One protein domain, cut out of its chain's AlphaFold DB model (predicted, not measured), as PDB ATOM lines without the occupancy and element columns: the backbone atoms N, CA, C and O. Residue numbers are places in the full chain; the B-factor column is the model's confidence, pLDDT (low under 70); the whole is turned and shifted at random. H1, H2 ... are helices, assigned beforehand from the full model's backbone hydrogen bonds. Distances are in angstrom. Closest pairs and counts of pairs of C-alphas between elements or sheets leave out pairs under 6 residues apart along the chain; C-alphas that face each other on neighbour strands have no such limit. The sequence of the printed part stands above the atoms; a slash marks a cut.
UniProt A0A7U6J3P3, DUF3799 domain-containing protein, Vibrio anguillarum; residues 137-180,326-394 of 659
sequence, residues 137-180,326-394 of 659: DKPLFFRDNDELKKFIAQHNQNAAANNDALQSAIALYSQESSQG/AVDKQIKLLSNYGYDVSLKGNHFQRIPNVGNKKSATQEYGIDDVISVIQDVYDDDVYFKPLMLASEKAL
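Overview. This is residues 137 to 180 and 326 to 394 of the 659 residues of the protein "DUF3799 domain-containing protein" of Vibrio anguillarum (UniProt A0A7U6J3P3). One long helix, H1, makes the longest axis; H2 packs on its later part, H3 is near its earlier part, and H4 sticks out with residues 387 to 394. The printed part has 113 residues, four named helices in order H1 to H4 and no named strand: all helix. It is loose, with radius of gyration of the C-alphas 18.4 A, spanning 67 by 38 by 21 A.

Arrangement. H1, residues 145 to 180, touches H2, residues 327 to 336, with residues 166 to 173 alone; the closest C-alphas, Ala 169 and Leu 334, are 7.3 A apart. They run the same way at a steep tilt of 44 degrees. H3, residues 366 to 377, is near H1. H4, residues 384 to 394, touches no helix. In these four helices every O i to N i+4 pair is within hydrogen-bond range.

Along the chain. H1 spans 52.6 A from C-alpha 145 at (-6.450, 77.436, -21.250); H2 spans 14.2 A, H3 16.5 A, and H4 15.2 A to C-alpha 394 at (-15.885, 69.686, -39.943).

Size, cuts and confidence. Residues 181 to 325 are not printed; C-alphas 180 and 326 are 26.7 A apart. The link H2 to H3 is long. Residues 178 to 180 and 344 to 346 have pLDDT under 70.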
ATOM      1  N   ASP A 137     -19.218  66.748 -16.316       92.81
ATOM      2  CA  ASP A 137     -19.057  65.675 -15.333       92.81
ATOM      3  C   ASP A 137     -17.719  64.925 -15.469       92.81
ATOM      4  O   ASP A 137     -17.339  64.174 -14.565       92.81
ATOM      5  N   LYS A 138     -16.989  65.115 -16.577       94.06
ATOM      6  CA  LYS A 138     -15.722  64.428 -16.837       94.06
ATOM      7  C   LYS A 138     -14.578  65.069 -16.047       94.06
ATOM      8  O   LYS A 138     -14.397  66.285 -16.090       94.06
ATOM      9  N   PRO A 139     -13.738  64.265 -15.369       91.88
ATOM     10  CA  PRO A 139     -12.669  64.781 -14.510       91.88
ATOM     11  C   PRO A 139     -11.559  65.511 -15.281       91.88
ATOM     12  O   PRO A 139     -10.887  66.368 -14.711       91.88
ATOM     13  N   LEU A 140     -11.372  65.184 -16.564       96.06
ATOM     14  CA  LEU A 140     -10.385  65.792 -17.463       96.06
ATOM     15  C   LEU A 140     -11.045  66.674 -18.536       96.06
ATOM     16  O   LEU A 140     -10.554  66.770 -19.664       96.06
ATOM     17  N   PHE A 141     -12.173  67.303 -18.196       97.00
ATOM     18  CA  PHE A 141     -12.759  68.365 -19.004       97.00
ATOM     19  C   PHE A 141     -12.183  69.727 -18.615       97.00
ATOM     20  O   PHE A 141     -12.129  70.094 -17.441       97.00
ATOM     21  N   PHE A 142     -11.769  70.486 -19.623       96.56
ATOM     22  CA  PHE A 142     -11.146  71.793 -19.461       96.56
ATOM     23  C   PHE A 142     -11.840  72.796 -20.385       96.56
ATOM     24  O   PHE A 142     -11.789  72.665 -21.616       96.56
ATOM     25  N   ARG A 143     -12.473  73.820 -19.800       94.31
ATOM     26  CA  ARG A 143     -13.236  74.841 -20.542       94.31
ATOM     27  C   ARG A 143     -12.341  75.761 -21.352       94.31
ATOM     28  O   ARG A 143     -12.715  76.214 -22.435       94.31
ATOM     29  N   ASP A 144     -11.171  76.059 -20.806       94.75
ATOM     30  CA  ASP A 144     -10.246  77.036 -21.348       94.75
ATOM     31  C   ASP A 144      -8.789  76.731 -20.965       94.75
ATOM     32  O   ASP A 144      -8.466  75.783 -20.242       94.75
ATOM     33  N   ASN A 145      -7.883  77.551 -21.501       93.94
ATOM     34  CA  ASN A 145      -6.450  77.436 -21.250       93.94
ATOM     35  C   ASN A 145      -6.074  77.655 -19.777       93.94
ATOM     36  O   ASN A 145      -5.030  77.166 -19.347       93.94
ATOM     37  N   ASP A 146      -6.863  78.413 -19.017       95.00
ATOM     38  CA  ASP A 146      -6.540  78.756 -17.637       95.00
ATOM     39  C   ASP A 146      -6.891  77.605 -16.695       95.00
ATOM     40  O   ASP A 146      -6.096  77.288 -15.807       95.00
ATOM     41  N   GLU A 147      -8.021  76.931 -16.908       96.19
ATOM     42  CA  GLU A 147      -8.357  75.682 -16.220       96.19
ATOM     43  C   GLU A 147      -7.310  74.596 -16.485       96.19
ATOM     44  O   GLU A 147      -6.792  74.004 -15.534       96.19
ATOM     45  N   LEU A 148      -6.912  74.407 -17.749       96.44
ATOM     46  CA  LEU A 148      -5.855  73.461 -18.121       96.44
ATOM     47  C   LEU A 148      -4.530  73.789 -17.409       96.44
ATOM     48  O   LEU A 148      -3.906  72.921 -16.799       96.44
ATOM     49  N   LYS A 149      -4.100  75.057 -17.424       95.00
ATOM     50  CA  LYS A 149      -2.871  75.491 -16.736       95.00
ATOM     51  C   LYS A 149      -2.948  75.299 -15.222       95.00
ATOM     52  O   LYS A 149      -1.963  74.867 -14.622       95.00
ATOM     53  N   LYS A 150      -4.089  75.605 -14.595       95.88
ATOM     54  CA  LYS A 150      -4.308  75.388 -13.154       95.88
ATOM     55  C   LYS A 150      -4.197  73.910 -12.799       95.88
ATOM     56  O   LYS A 150      -3.523  73.575 -11.826       95.88
ATOM     57  N   PHE A 151      -4.797  73.038 -13.607       96.44
ATOM     58  CA  PHE A 151      -4.686  71.594 -13.440       96.44
ATOM     59  C   PHE A 151      -3.230  71.121 -13.518       96.44
ATOM     60  O   PHE A 151      -2.759  70.443 -12.606       96.44
ATOM     61  N   ILE A 152      -2.485  71.543 -14.547       96.00
ATOM     62  CA  ILE A 152      -1.070  71.175 -14.718       96.00
ATOM     63  C   ILE A 152      -0.228  71.664 -13.532       96.00
ATOM     64  O   ILE A 152       0.600  70.919 -13.006       96.00
ATOM     65  N   ALA A 153      -0.447  72.900 -13.075       95.12
ATOM     66  CA  ALA A 153       0.256  73.456 -11.924       95.12
ATOM     67  C   ALA A 153      -0.010  72.642 -10.648       95.12
ATOM     68  O   ALA A 153       0.937  72.271  -9.950       95.12
ATOM     69  N   GLN A 154      -1.276  72.310 -10.377       94.38
ATOM     70  CA  GLN A 154      -1.662  71.510  -9.215       94.38
ATOM     71  C   GLN A 154      -1.093  70.088  -9.286       94.38
ATOM     72  O   GLN A 154      -0.547  69.589  -8.300       94.38
ATOM     73  N   HIS A 155      -1.168  69.448 -10.454       94.38
ATOM     74  CA  HIS A 155      -0.585  68.132 -10.684       94.38
ATOM     75  C   HIS A 155       0.926  68.145 -10.427       94.38
ATOM     76  O   HIS A 155       1.436  67.327  -9.666       94.38
ATOM     77  N   ASN A 156       1.650  69.110 -10.998       94.88
ATOM     78  CA  ASN A 156       3.099  69.214 -10.842       94.88
ATOM     79  C   ASN A 156       3.531  69.513  -9.403       94.88
ATOM     80  O   ASN A 156       4.595  69.055  -8.979       94.88
ATOM     81  N   GLN A 157       2.721  70.261  -8.651       93.31
ATOM     82  CA  GLN A 157       2.933  70.471  -7.221       93.31
ATOM     83  C   GLN A 157       2.786  69.157  -6.443       93.31
ATOM     84  O   GLN A 157       3.631  68.849  -5.603       93.31
ATOM     85  N   ASN A 158       1.758  68.361  -6.750       92.00
ATOM     86  CA  ASN A 158       1.544  67.057  -6.122       92.00
ATOM     87  C   ASN A 158       2.657  66.067  -6.488       92.00
ATOM     88  O   ASN A 158       3.202  65.416  -5.601       92.00
ATOM     89  N   ALA A 159       3.064  66.012  -7.759       91.81
ATOM     90  CA  ALA A 159       4.169  65.174  -8.217       91.81
ATOM     91  C   ALA A 159       5.495  65.551  -7.534       91.81
ATOM     92  O   ALA A 159       6.270  64.673  -7.160       91.81
ATOM     93  N   ALA A 160       5.765  66.847  -7.329       91.44
ATOM     94  CA  ALA A 160       6.933  67.295  -6.570       91.44
ATOM     95  C   ALA A 160       6.863  66.840  -5.104       91.44
ATOM     96  O   ALA A 160       7.798  66.210  -4.623       91.44
ATOM     97  N   ALA A 161       5.730  67.062  -4.430       89.56
ATOM     98  CA  ALA A 161       5.534  66.639  -3.043       89.56
ATOM     99  C   ALA A 161       5.641  65.112  -2.864       89.56
ATOM    100  O   ALA A 161       6.221  64.646  -1.887       89.56
ATOM    101  N   ASN A 162       5.119  64.332  -3.815       89.56
ATOM    102  CA  ASN A 162       5.230  62.874  -3.830       89.56
ATOM    103  C   ASN A 162       6.688  62.417  -3.987       89.56
ATOM    104  O   ASN A 162       7.127  61.514  -3.277       89.56
ATOM    105  N   ASN A 163       7.453  63.054  -4.882       89.69
ATOM    106  CA  ASN A 163       8.881  62.774  -5.035       89.69
ATOM    107  C   ASN A 163       9.665  63.129  -3.762       89.69
ATOM    108  O   ASN A 163      10.480  62.326  -3.316       89.69
ATOM    109  N   ASP A 164       9.386  64.275  -3.137       90.06
ATOM    110  CA  ASP A 164      10.038  64.682  -1.888       90.06
ATOM    111  C   ASP A 164       9.722  63.708  -0.738       90.06
ATOM    112  O   ASP A 164      10.613  63.342   0.034       90.06
ATOM    113  N   ALA A 165       8.474  63.234  -0.644       88.81
ATOM    114  CA  ALA A 165       8.062  62.229   0.337       88.81
ATOM    115  C   ALA A 165       8.775  60.886   0.116       88.81
ATOM    116  O   ALA A 165       9.280  60.291   1.069       88.81
ATOM    117  N   LEU A 166       8.875  60.437  -1.140       89.69
ATOM    118  CA  LEU A 166       9.597  59.218  -1.500       89.69
ATOM    119  C   LEU A 166      11.086  59.327  -1.149       89.69
ATOM    120  O   LEU A 166      11.624  58.442  -0.489       89.69
ATOM    121  N   GLN A 167      11.743  60.427  -1.525       90.38
ATOM    122  CA  GLN A 167      13.153  60.653  -1.193       90.38
ATOM    123  C   GLN A 167      13.382  60.723   0.320       90.38
ATOM    124  O   GLN A 167      14.357  60.166   0.821       90.38
ATOM    125  N   SER A 168      12.461  61.340   1.063       89.62
ATOM    126  CA  SER A 168      12.519  61.380   2.527       89.62
ATOM    127  C   SER A 168      12.408  59.982   3.143       89.62
ATOM    128  O   SER A 168      13.172  59.658   4.049       89.62
ATOM    129  N   ALA A 169      11.519  59.127   2.628       88.94
ATOM    130  CA  ALA A 169      11.387  57.744   3.086       88.94
ATOM    131  C   ALA A 169      12.628  56.893   2.751       88.94
ATOM    132  O   ALA A 169      13.103  56.149   3.605       88.94
ATOM    133  N   ILE A 170      13.207  57.049   1.552       89.06
ATOM    134  CA  ILE A 170      14.465  56.382   1.164       89.06
ATOM    135  C   ILE A 170      15.620  56.823   2.072       89.06
ATOM    136  O   ILE A 170      16.431  55.995   2.502       89.06
ATOM    137  N   ALA A 171      15.703  58.117   2.386       88.00
ATOM    138  CA  ALA A 171      16.713  58.651   3.290       88.00
ATOM    139  C   ALA A 171      16.544  58.103   4.716       88.00
ATOM    140  O   ALA A 171      17.536  57.698   5.320       88.00
ATOM    141  N   LEU A 172      15.305  58.029   5.221       87.56
ATOM    142  CA  LEU A 172      14.997  57.453   6.533       87.56
ATOM    143  C   LEU A 172      15.401  55.973   6.595       87.56
ATOM    144  O   LEU A 172      16.145  55.589   7.495       87.56
ATOM    145  N   TYR A 173      15.011  55.177   5.590       86.75
ATOM    146  CA  TYR A 173      15.420  53.773   5.453       86.75
ATOM    147  C   TYR A 173      16.944  53.628   5.483       86.75
ATOM    148  O   TYR A 173      17.491  52.818   6.232       86.75
ATOM    149  N   SER A 174      17.651  54.444   4.698       84.50
ATOM    150  CA  SER A 174      19.114  54.389   4.600       84.50
ATOM    151  C   SER A 174      19.792  54.788   5.915       84.50
ATOM    152  O   SER A 174      20.809  54.203   6.300       84.50
ATOM    153  N   GLN A 175      19.228  55.766   6.627       82.94
ATOM    154  CA  GLN A 175      19.715  56.206   7.928       82.94
ATOM    155  C   GLN A 175      19.511  55.132   8.998       82.94
ATOM    156  O   GLN A 175      20.460  54.820   9.714       82.94
ATOM    157  N   GLU A 176      18.318  54.549   9.111       80.12
ATOM    158  CA  GLU A 176      18.018  53.518  10.115       80.12
ATOM    159  C   GLU A 176      18.799  52.228   9.852       80.12
ATOM    160  O   GLU A 176      19.401  51.671  10.775       80.12
ATOM    161  N   SER A 177      18.927  51.839   8.581       72.69
ATOM    162  CA  SER A 177      19.799  50.739   8.150       72.69
ATOM    163  C   SER A 177      21.267  50.974   8.535       72.69
ATOM    164  O   SER A 177      21.998  50.034   8.836       72.69
ATOM    165  N   SER A 178      21.705  52.237   8.586       65.88
ATOM    166  CA  SER A 178      23.052  52.612   9.036       65.88
ATOM    167  C   SER A 178      23.170  52.732  10.563       65.88
ATOM    168  O   SER A 178      24.243  52.502  11.117       65.88
ATOM    169  N   GLN A 179      22.098  53.107  11.268       61.81
ATOM    170  CA  GLN A 179      22.089  53.252  12.729       61.81
ATOM    171  C   GLN A 179      22.054  51.903  13.454       61.81
ATOM    172  O   GLN A 179      22.663  51.796  14.521       61.81
ATOM    173  N   GLY A 180      21.448  50.869  12.857       56.22
ATOM    174  CA  GLY A 180      21.540  49.488  13.348       56.22
ATOM    175  C   GLY A 180      22.987  49.017  13.560       56.22
ATOM    176  O   GLY A 180      23.268  48.347  14.551       56.22
ATOM    177  N   ALA A 326      11.605  50.723 -10.465       85.88
ATOM    178  CA  ALA A 326      10.452  51.545 -10.815       85.88
ATOM    179  C   ALA A 326       9.766  52.087  -9.543       85.88
ATOM    180  O   ALA A 326       9.776  51.433  -8.497       85.88
ATOM    181  N   VAL A 327       9.200  53.294  -9.621       85.25
ATOM    182  CA  VAL A 327       8.696  54.044  -8.453       85.25
ATOM    183  C   VAL A 327       7.643  53.262  -7.661       85.25
ATOM    184  O   VAL A 327       7.693  53.216  -6.435       85.25
ATOM    185  N   ASP A 328       6.739  52.574  -8.352       83.44
ATOM    186  CA  ASP A 328       5.738  51.676  -7.768       83.44
ATOM    187  C   ASP A 328       6.379  50.561  -6.921       83.44
ATOM    188  O   ASP A 328       5.923  50.255  -5.815       83.44
ATOM    189  N   LYS A 329       7.487  49.991  -7.402       87.19
ATOM    190  CA  LYS A 329       8.258  48.978  -6.675       87.19
ATOM    191  C   LYS A 329       9.007  49.574  -5.490       87.19
ATOM    192  O   LYS A 329       9.052  48.922  -4.450       87.19
ATOM    193  N   GLN A 330       9.550  50.786  -5.621       88.25
ATOM    194  CA  GLN A 330      10.210  51.487  -4.513       88.25
ATOM    195  C   GLN A 330       9.234  51.732  -3.357       88.25
ATOM    196  O   GLN A 330       9.540  51.385  -2.219       88.25
ATOM    197  N   ILE A 331       8.040  52.253  -3.652       86.44
ATOM    198  CA  ILE A 331       6.993  52.502  -2.649       86.44
ATOM    199  C   ILE A 331       6.599  51.197  -1.965       86.44
ATOM    200  O   ILE A 331       6.609  51.114  -0.741       86.44
ATOM    201  N   LYS A 332       6.317  50.147  -2.746       87.19
ATOM    202  CA  LYS A 332       5.941  48.839  -2.200       87.19
ATOM    203  C   LYS A 332       7.031  48.253  -1.299       87.19
ATOM    204  O   LYS A 332       6.719  47.665  -0.268       87.19
ATOM    205  N   LEU A 333       8.298  48.409  -1.685       86.62
ATOM    206  CA  LEU A 333       9.437  47.957  -0.894       86.62
ATOM    207  C   LEU A 333       9.520  48.717   0.438       86.62
ATOM    208  O   LEU A 333       9.599  48.085   1.485       86.62
ATOM    209  N   LEU A 334       9.423  50.048   0.412       87.00
ATOM    210  CA  LEU A 334       9.420  50.889   1.614       87.00
ATOM    211  C   LEU A 334       8.256  50.551   2.552       87.00
ATOM    212  O   LEU A 334       8.468  50.387   3.753       87.00
ATOM    213  N   SER A 335       7.052  50.347   2.010       86.25
ATOM    214  CA  SER A 335       5.887  49.937   2.798       86.25
ATOM    215  C   SER A 335       6.073  48.566   3.451       86.25
ATOM    216  O   SER A 335       5.682  48.387   4.603       86.25
ATOM    217  N   ASN A 336       6.714  47.607   2.771       86.06
ATOM    218  CA  ASN A 336       7.042  46.307   3.369       86.06
ATOM    219  C   ASN A 336       8.014  46.436   4.554       86.06
ATOM    220  O   ASN A 336       7.956  45.626   5.476       86.06
ATOM    221  N   TYR A 337       8.873  47.457   4.541       83.25
ATOM    222  CA  TYR A 337       9.763  47.793   5.652       83.25
ATOM    223  C   TYR A 337       9.111  48.700   6.712       83.25
ATOM    224  O   TYR A 337       9.776  49.104   7.660       83.25
ATOM    225  N   GLY A 338       7.812  48.998   6.593       84.56
ATOM    226  CA  GLY A 338       7.064  49.798   7.565       84.56
ATOM    227  C   GLY A 338       7.175  51.315   7.379       84.56
ATOM    228  O   GLY A 338       6.678  52.056   8.225       84.56
ATOM    229  N   TYR A 339       7.777  51.788   6.284       83.56
ATOM    230  CA  TYR A 339       7.810  53.211   5.943       83.56
ATOM    231  C   TYR A 339       6.571  53.567   5.119       83.56
ATOM    232  O   TYR A 339       6.423  53.143   3.969       83.56
ATOM    233  N   ASP A 340       5.665  54.342   5.713       77.69
ATOM    234  CA  ASP A 340       4.485  54.848   5.016       77.69
ATOM    235  C   ASP A 340       4.852  56.060   4.152       77.69
ATOM    236  O   ASP A 340       5.341  57.080   4.647       77.69
ATOM    237  N   VAL A 341       4.609  55.949   2.848       78.56
ATOM    238  CA  VAL A 341       4.768  57.055   1.907       78.56
ATOM    239  C   VAL A 341       3.378  57.642   1.682       78.56
ATOM    240  O   VAL A 341       2.639  57.204   0.806       78.56
ATOM    241  N   SER A 342       2.998  58.631   2.492       73.88
ATOM    242  CA  SER A 342       1.711  59.319   2.341       73.88
ATOM    243  C   SER A 342       1.696  60.151   1.054       73.88
ATOM    244  O   SER A 342       2.211  61.272   1.023       73.88
ATOM    245  N   LEU A 343       1.070  59.631  -0.001       77.19
ATOM    246  CA  LEU A 343       0.999  60.286  -1.310       77.19
ATOM    247  C   LEU A 343      -0.226  61.195  -1.452       77.19
ATOM    248  O   LEU A 343      -1.333  60.858  -1.032       77.19
ATOM    249  N   LYS A 344      -0.055  62.327  -2.138       67.25
ATOM    250  CA  LYS A 344      -1.145  63.221  -2.568       67.25
ATOM    251  C   LYS A 344      -1.578  62.902  -4.006       67.25
ATOM    252  O   LYS A 344      -1.636  63.787  -4.859       67.25
ATOM    253  N   GLY A 345      -1.852  61.623  -4.269       63.25
ATOM    254  CA  GLY A 345      -2.206  61.077  -5.588       63.25
ATOM    255  C   GLY A 345      -1.166  60.092  -6.131       63.25
ATOM    256  O   GLY A 345      -0.073  59.981  -5.586       63.25
ATOM    257  N   ASN A 346      -1.496  59.392  -7.220       67.19
ATOM    258  CA  ASN A 346      -0.704  58.255  -7.719       67.19
ATOM    259  C   ASN A 346       0.354  58.621  -8.774       67.19
ATOM    260  O   ASN A 346       1.023  57.736  -9.304       67.19
ATOM    261  N   HIS A 347       0.524  59.907  -9.092       79.50
ATOM    262  CA  HIS A 347       1.386  60.336 -10.190       79.50
ATOM    263  C   HIS A 347       2.676  60.985  -9.670       79.50
ATOM    264  O   HIS A 347       2.655  61.857  -8.798       79.50
ATOM    265  N   PHE A 348       3.804  60.542 -10.226       85.06
ATOM    266  CA  PHE A 348       5.153  61.055  -9.944       85.06
ATOM    267  C   PHE A 348       5.767  61.776 -11.144       85.06
ATOM    268  O   PHE A 348       6.733  62.530 -10.998       85.06
ATOM    269  N   GLN A 349       5.209  61.534 -12.330       90.50
ATOM    270  CA  GLN A 349       5.605  62.186 -13.563       90.50
ATOM    271  C   GLN A 349       5.121  63.634 -13.554       90.50
ATOM    272  O   GLN A 349       4.030  63.927 -13.085       90.50
ATOM    273  N   ARG A 350       5.944  64.547 -14.071       93.19
ATOM    274  CA  ARG A 350       5.536  65.933 -14.308       93.19
ATOM    275  C   ARG A 350       4.899  66.070 -15.683       93.19
ATOM    276  O   ARG A 350       5.382  65.483 -16.648       93.19
ATOM    277  N   ILE A 351       3.892  66.929 -15.772       95.38
ATOM    278  CA  ILE A 351       3.246  67.320 -17.025       95.38
ATOM    279  C   ILE A 351       3.866  68.648 -17.489       95.38
ATOM    280  O   ILE A 351       3.979  69.585 -16.691       95.38
ATOM    281  N   PRO A 352       4.315  68.772 -18.749       95.25
ATOM    282  CA  PRO A 352       4.858  70.025 -19.258       95.25
ATOM    283  C   PRO A 352       3.769  71.105 -19.355       95.25
ATOM    284  O   PRO A 352       2.618  70.813 -19.665       95.25
ATOM    285  N   ASN A 353       4.128  72.373 -19.130       92.81
ATOM    286  CA  ASN A 353       3.222  73.484 -19.435       92.81
ATOM    287  C   ASN A 353       3.211  73.761 -20.942       92.81
ATOM    288  O   ASN A 353       4.239  73.632 -21.611       92.81
ATOM    289  N   VAL A 354       2.077  74.248 -21.447       89.62
ATOM    290  CA  VAL A 354       1.969  74.783 -22.812       89.62
ATOM    291  C   VAL A 354       2.974  75.929 -22.994       89.62
ATOM    292  O   VAL A 354       3.037  76.834 -22.159       89.62
ATOM    293  N   GLY A 355       3.766  75.879 -24.068       89.31
ATOM    294  CA  GLY A 355       4.832  76.843 -24.374       89.31
ATOM    295  C   GLY A 355       6.183  76.555 -23.705       89.31
ATOM    296  O   GLY A 355       7.167  77.234 -23.987       89.31
ATOM    297  N   ASN A 356       6.294  75.541 -22.837       91.38
ATOM    298  CA  ASN A 356       7.608  75.137 -22.331       91.38
ATOM    299  C   ASN A 356       8.453  74.517 -23.451       91.38
ATOM    300  O   ASN A 356       7.934  73.844 -24.337       91.38
ATOM    301  N   LYS A 357       9.780  74.655 -23.368       90.81
ATOM    302  CA  LYS A 357      10.696  74.031 -24.331       90.81
ATOM    303  C   LYS A 357      10.641  72.503 -24.243       90.81
ATOM    304  O   LYS A 357      10.941  71.924 -23.201       90.81
ATOM    305  N   LYS A 358      10.308  71.867 -25.365       88.81
ATOM    306  CA  LYS A 358      10.445  70.425 -25.620       88.81
ATOM    307  C   LYS A 358      11.861  70.097 -26.101       88.81
ATOM    308  O   LYS A 358      12.423  69.072 -25.733       88.81
ATOM    309  N   SER A 359      12.456  70.994 -26.888       90.19
ATOM    310  CA  SER A 359      13.845  70.935 -27.353       90.19
ATOM    311  C   SER A 359      14.418  72.350 -27.526       90.19
ATOM    312  O   SER A 359      13.775  73.339 -27.177       90.19
ATOM    313  N   ALA A 360      15.632  72.479 -28.072       85.19
ATOM    314  CA  ALA A 360      16.232  73.786 -28.352       85.19
ATOM    315  C   ALA A 360      15.401  74.646 -29.328       85.19
ATOM    316  O   ALA A 360      15.485  75.871 -29.269       85.19
ATOM    317  N   THR A 361      14.611  74.013 -30.201       88.88
ATOM    318  CA  THR A 361      13.865  74.664 -31.290       88.88
ATOM    319  C   THR A 361      12.358  74.416 -31.246       88.88
ATOM    320  O   THR A 361      11.644  74.939 -32.095       88.88
ATOM    321  N   GLN A 362      11.870  73.610 -30.302       91.75
ATOM    322  CA  GLN A 362      10.467  73.209 -30.226       91.75
ATOM    323  C   GLN A 362       9.912  73.437 -28.823       91.75
ATOM    324  O   GLN A 362      10.573  73.134 -27.827       91.75
ATOM    325  N   GLU A 363       8.679  73.921 -28.758       94.62
ATOM    326  CA  GLU A 363       7.901  74.088 -27.533       94.62
ATOM    327  C   GLU A 363       6.734  73.097 -27.506       94.62
ATOM    328  O   GLU A 363       6.316  72.593 -28.549       94.62
ATOM    329  N   TYR A 364       6.240  72.791 -26.310       93.12
ATOM    330  CA  TYR A 364       5.047  71.978 -26.116       93.12
ATOM    331  C   TYR A 364       3.811  72.750 -26.579       93.12
ATOM    332  O   TYR A 364       3.457  73.777 -25.991       93.12
ATOM    333  N   GLY A 365       3.152  72.244 -27.621       93.81
ATOM    334  CA  GLY A 365       1.832  72.706 -28.030       93.81
ATOM    335  C   GLY A 365       0.734  72.191 -27.098       93.81
ATOM    336  O   GLY A 365       0.976  71.365 -26.219       93.81
ATOM    337  N   ILE A 366      -0.494  72.666 -27.307       93.56
ATOM    338  CA  ILE A 366      -1.664  72.183 -26.559       93.56
ATOM    339  C   ILE A 366      -1.869  70.681 -26.804       93.56
ATOM    340  O   ILE A 366      -2.034  69.935 -25.843       93.56
ATOM    341  N   ASP A 367      -1.773  70.232 -28.059       93.62
ATOM    342  CA  ASP A 367      -1.947  68.819 -28.424       93.62
ATOM    343  C   ASP A 367      -0.899  67.911 -27.761       93.62
ATOM    344  O   ASP A 367      -1.226  66.826 -27.277       93.62
ATOM    345  N   ASP A 368       0.360  68.371 -27.672       94.88
ATOM    346  CA  ASP A 368       1.419  67.631 -26.975       94.88
ATOM    347  C   ASP A 368       1.088  67.477 -25.482       94.88
ATOM    348  O   ASP A 368       1.256  66.403 -24.911       94.88
ATOM    349  N   VAL A 369       0.639  68.560 -24.838       95.62
ATOM    350  CA  VAL A 369       0.321  68.566 -23.404       95.62
ATOM    351  C   VAL A 369      -0.879  67.675 -23.107       95.62
ATOM    352  O   VAL A 369      -0.835  66.912 -22.146       95.62
ATOM    353  N   ILE A 370      -1.920  67.734 -23.939       95.50
ATOM    354  CA  ILE A 370      -3.096  66.867 -23.821       95.50
ATOM    355  C   ILE A 370      -2.701  65.397 -23.938       95.50
ATOM    356  O   ILE A 370      -3.095  64.614 -23.079       95.50
ATOM    357  N   SER A 371      -1.851  65.048 -24.909       95.00
ATOM    358  CA  SER A 371      -1.359  63.673 -25.074       95.00
ATOM    359  C   SER A 371      -0.631  63.180 -23.818       95.00
ATOM    360  O   SER A 371      -0.875  62.076 -23.345       95.00
ATOM    361  N   VAL A 372       0.207  64.027 -23.207       95.56
ATOM    362  CA  VAL A 372       0.893  63.676 -21.951       95.56
ATOM    363  C   VAL A 372      -0.093  63.511 -20.791       95.56
ATOM    364  O   VAL A 372       0.111  62.641 -19.950       95.56
ATOM    365  N   ILE A 373      -1.150  64.327 -20.710       95.75
ATOM    366  CA  ILE A 373      -2.187  64.154 -19.681       95.75
ATOM    367  C   ILE A 373      -2.892  62.806 -19.872       95.75
ATOM    368  O   ILE A 373      -3.030  62.074 -18.894       95.75
ATOM    369  N   GLN A 374      -3.278  62.460 -21.103       95.06
ATOM    370  CA  GLN A 374      -3.906  61.171 -21.409       95.06
ATOM    371  C   GLN A 374      -3.003  60.004 -21.000       95.06
ATOM    372  O   GLN A 374      -3.455  59.110 -20.293       95.06
ATOM    373  N   ASP A 375      -1.708  60.057 -21.327       93.62
ATOM    374  CA  ASP A 375      -0.742  59.022 -20.938       93.62
ATOM    375  C   ASP A 375      -0.577  58.900 -19.411       93.62
ATOM    376  O   ASP A 375      -0.387  57.807 -18.877       93.62
ATOM    377  N   VAL A 376      -0.616  60.024 -18.686       93.12
ATOM    378  CA  VAL A 376      -0.419  60.049 -17.227       93.12
ATOM    379  C   VAL A 376      -1.641  59.521 -16.477       93.12
ATOM    380  O   VAL A 376      -1.471  58.901 -15.423       93.12
ATOM    381  N   TYR A 377      -2.846  59.790 -16.980       93.12
ATOM    382  CA  TYR A 377      -4.104  59.433 -16.321       93.12
ATOM    383  C   TYR A 377      -4.789  58.189 -16.904       93.12
ATOM    384  O   TYR A 377      -5.695  57.679 -16.252       93.12
ATOM    385  N   ASP A 378      -4.337  57.688 -18.059       93.50
ATOM    386  CA  ASP A 378      -4.968  56.591 -18.813       93.50
ATOM    387  C   ASP A 378      -6.468  56.848 -19.059       93.50
ATOM    388  O   ASP A 378      -7.317  55.975 -18.884       93.50
ATOM    389  N   ASP A 379      -6.803  58.097 -19.396       93.75
ATOM    390  CA  ASP A 379      -8.178  58.559 -19.596       93.75
ATOM    391  C   ASP A 379      -8.228  59.660 -20.666       93.75
ATOM    392  O   ASP A 379      -7.235  60.339 -20.950       93.75
ATOM    393  N   ASP A 380      -9.400  59.838 -21.265       95.19
ATOM    394  CA  ASP A 380      -9.631  60.817 -22.317       95.19
ATOM    395  C   ASP A 380      -9.662  62.245 -21.762       95.19
ATOM    396  O   ASP A 380     -10.250  62.537 -20.718       95.19
ATOM    397  N   VAL A 381      -9.058  63.169 -22.509       95.81
ATOM    398  CA  VAL A 381      -9.008  64.588 -22.160       95.81
ATOM    399  C   VAL A 381      -9.920  65.374 -23.088       95.81
ATOM    400  O   VAL A 381      -9.758  65.365 -24.310       95.81
ATOM    401  N   TYR A 382     -10.844  66.120 -22.495       96.00
ATOM    402  CA  TYR A 382     -11.860  66.882 -23.208       96.00
ATOM    403  C   TYR A 382     -11.536  68.373 -23.110       96.00
ATOM    404  O   TYR A 382     -11.904  69.056 -22.155       96.00
ATOM    405  N   PHE A 383     -10.804  68.893 -24.094       96.00
ATOM    406  CA  PHE A 383     -10.415  70.303 -24.124       96.00
ATOM    407  C   PHE A 383     -11.305  71.099 -25.082       96.00
ATOM    408  O   PHE A 383     -11.151  71.034 -26.308       96.00
ATOM    409  N   LYS A 384     -12.224  71.888 -24.513       93.94
ATOM    410  CA  LYS A 384     -13.294  72.586 -25.243       93.94
ATOM    411  C   LYS A 384     -12.792  73.405 -26.445       93.94
ATOM    412  O   LYS A 384     -13.373  73.260 -27.520       93.94
ATOM    413  N   PRO A 385     -11.706  74.203 -26.363       94.19
ATOM    414  CA  PRO A 385     -11.221  74.963 -27.517       94.19
ATOM    415  C   PRO A 385     -10.787  74.102 -28.713       94.19
ATOM    416  O   PRO A 385     -11.027  74.501 -29.853       94.19
ATOM    417  N   LEU A 386     -10.182  72.931 -28.484       93.06
ATOM    418  CA  LEU A 386      -9.810  72.018 -29.573       93.06
ATOM    419  C   LEU A 386     -11.027  71.306 -30.159       93.06
ATOM    420  O   LEU A 386     -11.118  71.164 -31.377       93.06
ATOM    421  N   MET A 387     -11.979  70.908 -29.317       93.38
ATOM    422  CA  MET A 387     -13.233  70.307 -29.776       93.38
ATOM    423  C   MET A 387     -14.002  71.284 -30.676       93.38
ATOM    424  O   MET A 387     -14.346  70.931 -31.800       93.38
ATOM    425  N   LEU A 388     -14.133  72.549 -30.258       92.75
ATOM    426  CA  LEU A 388     -14.732  73.619 -31.068       92.75
ATOM    427  C   LEU A 388     -13.983  73.856 -32.388       92.75
ATOM    428  O   LEU A 388     -14.603  74.128 -33.416       92.75
ATOM    429  N   ALA A 389     -12.649  73.794 -32.377       93.06
ATOM    430  CA  ALA A 389     -11.857  73.915 -33.600       93.06
ATOM    431  C   ALA A 389     -12.124  72.745 -34.562       93.06
ATOM    432  O   ALA A 389     -12.254  72.961 -35.767       93.06
ATOM    433  N   SER A 390     -12.267  71.529 -34.026       92.50
ATOM    434  CA  SER A 390     -12.599  70.329 -34.795       92.50
ATOM    435  C   SER A 390     -13.999  70.412 -35.415       92.50
ATOM    436  O   SER A 390     -14.154  70.165 -36.612       92.50
ATOM    437  N   GLU A 391     -15.009  70.855 -34.658       94.50
ATOM    438  CA  GLU A 391     -16.369  71.048 -35.181       94.50
ATOM    439  C   GLU A 391     -16.427  72.128 -36.272       94.50
ATOM    440  O   GLU A 391     -17.070  71.941 -37.307       94.50
ATOM    441  N   LYS A 392     -15.701  73.241 -36.096       94.81
ATOM    442  CA  LYS A 392     -15.579  74.282 -37.128       94.81
ATOM    443  C   LYS A 392     -14.933  73.752 -38.405       94.81
ATOM    444  O   LYS A 392     -15.449  74.002 -39.491       94.81
ATOM    445  N   ALA A 393     -13.845  72.991 -38.280       94.25
ATOM    446  CA  ALA A 393     -13.176  72.376 -39.421       94.25
ATOM    447  C   ALA A 393     -14.081  71.352 -40.133       94.25
ATOM    448  O   ALA A 393     -14.074  71.258 -41.361       94.25
ATOM    449  N   LEU A 394     -14.898  70.606 -39.382       94.75
ATOM    450  CA  LEU A 394     -15.885  69.686 -39.943       94.75
ATOM    451  C   LEU A 394     -16.994  70.427 -40.703       94.75
ATOM    452  O   LEU A 394     -17.385  69.988 -41.787       94.75
TER     453      LEU A 394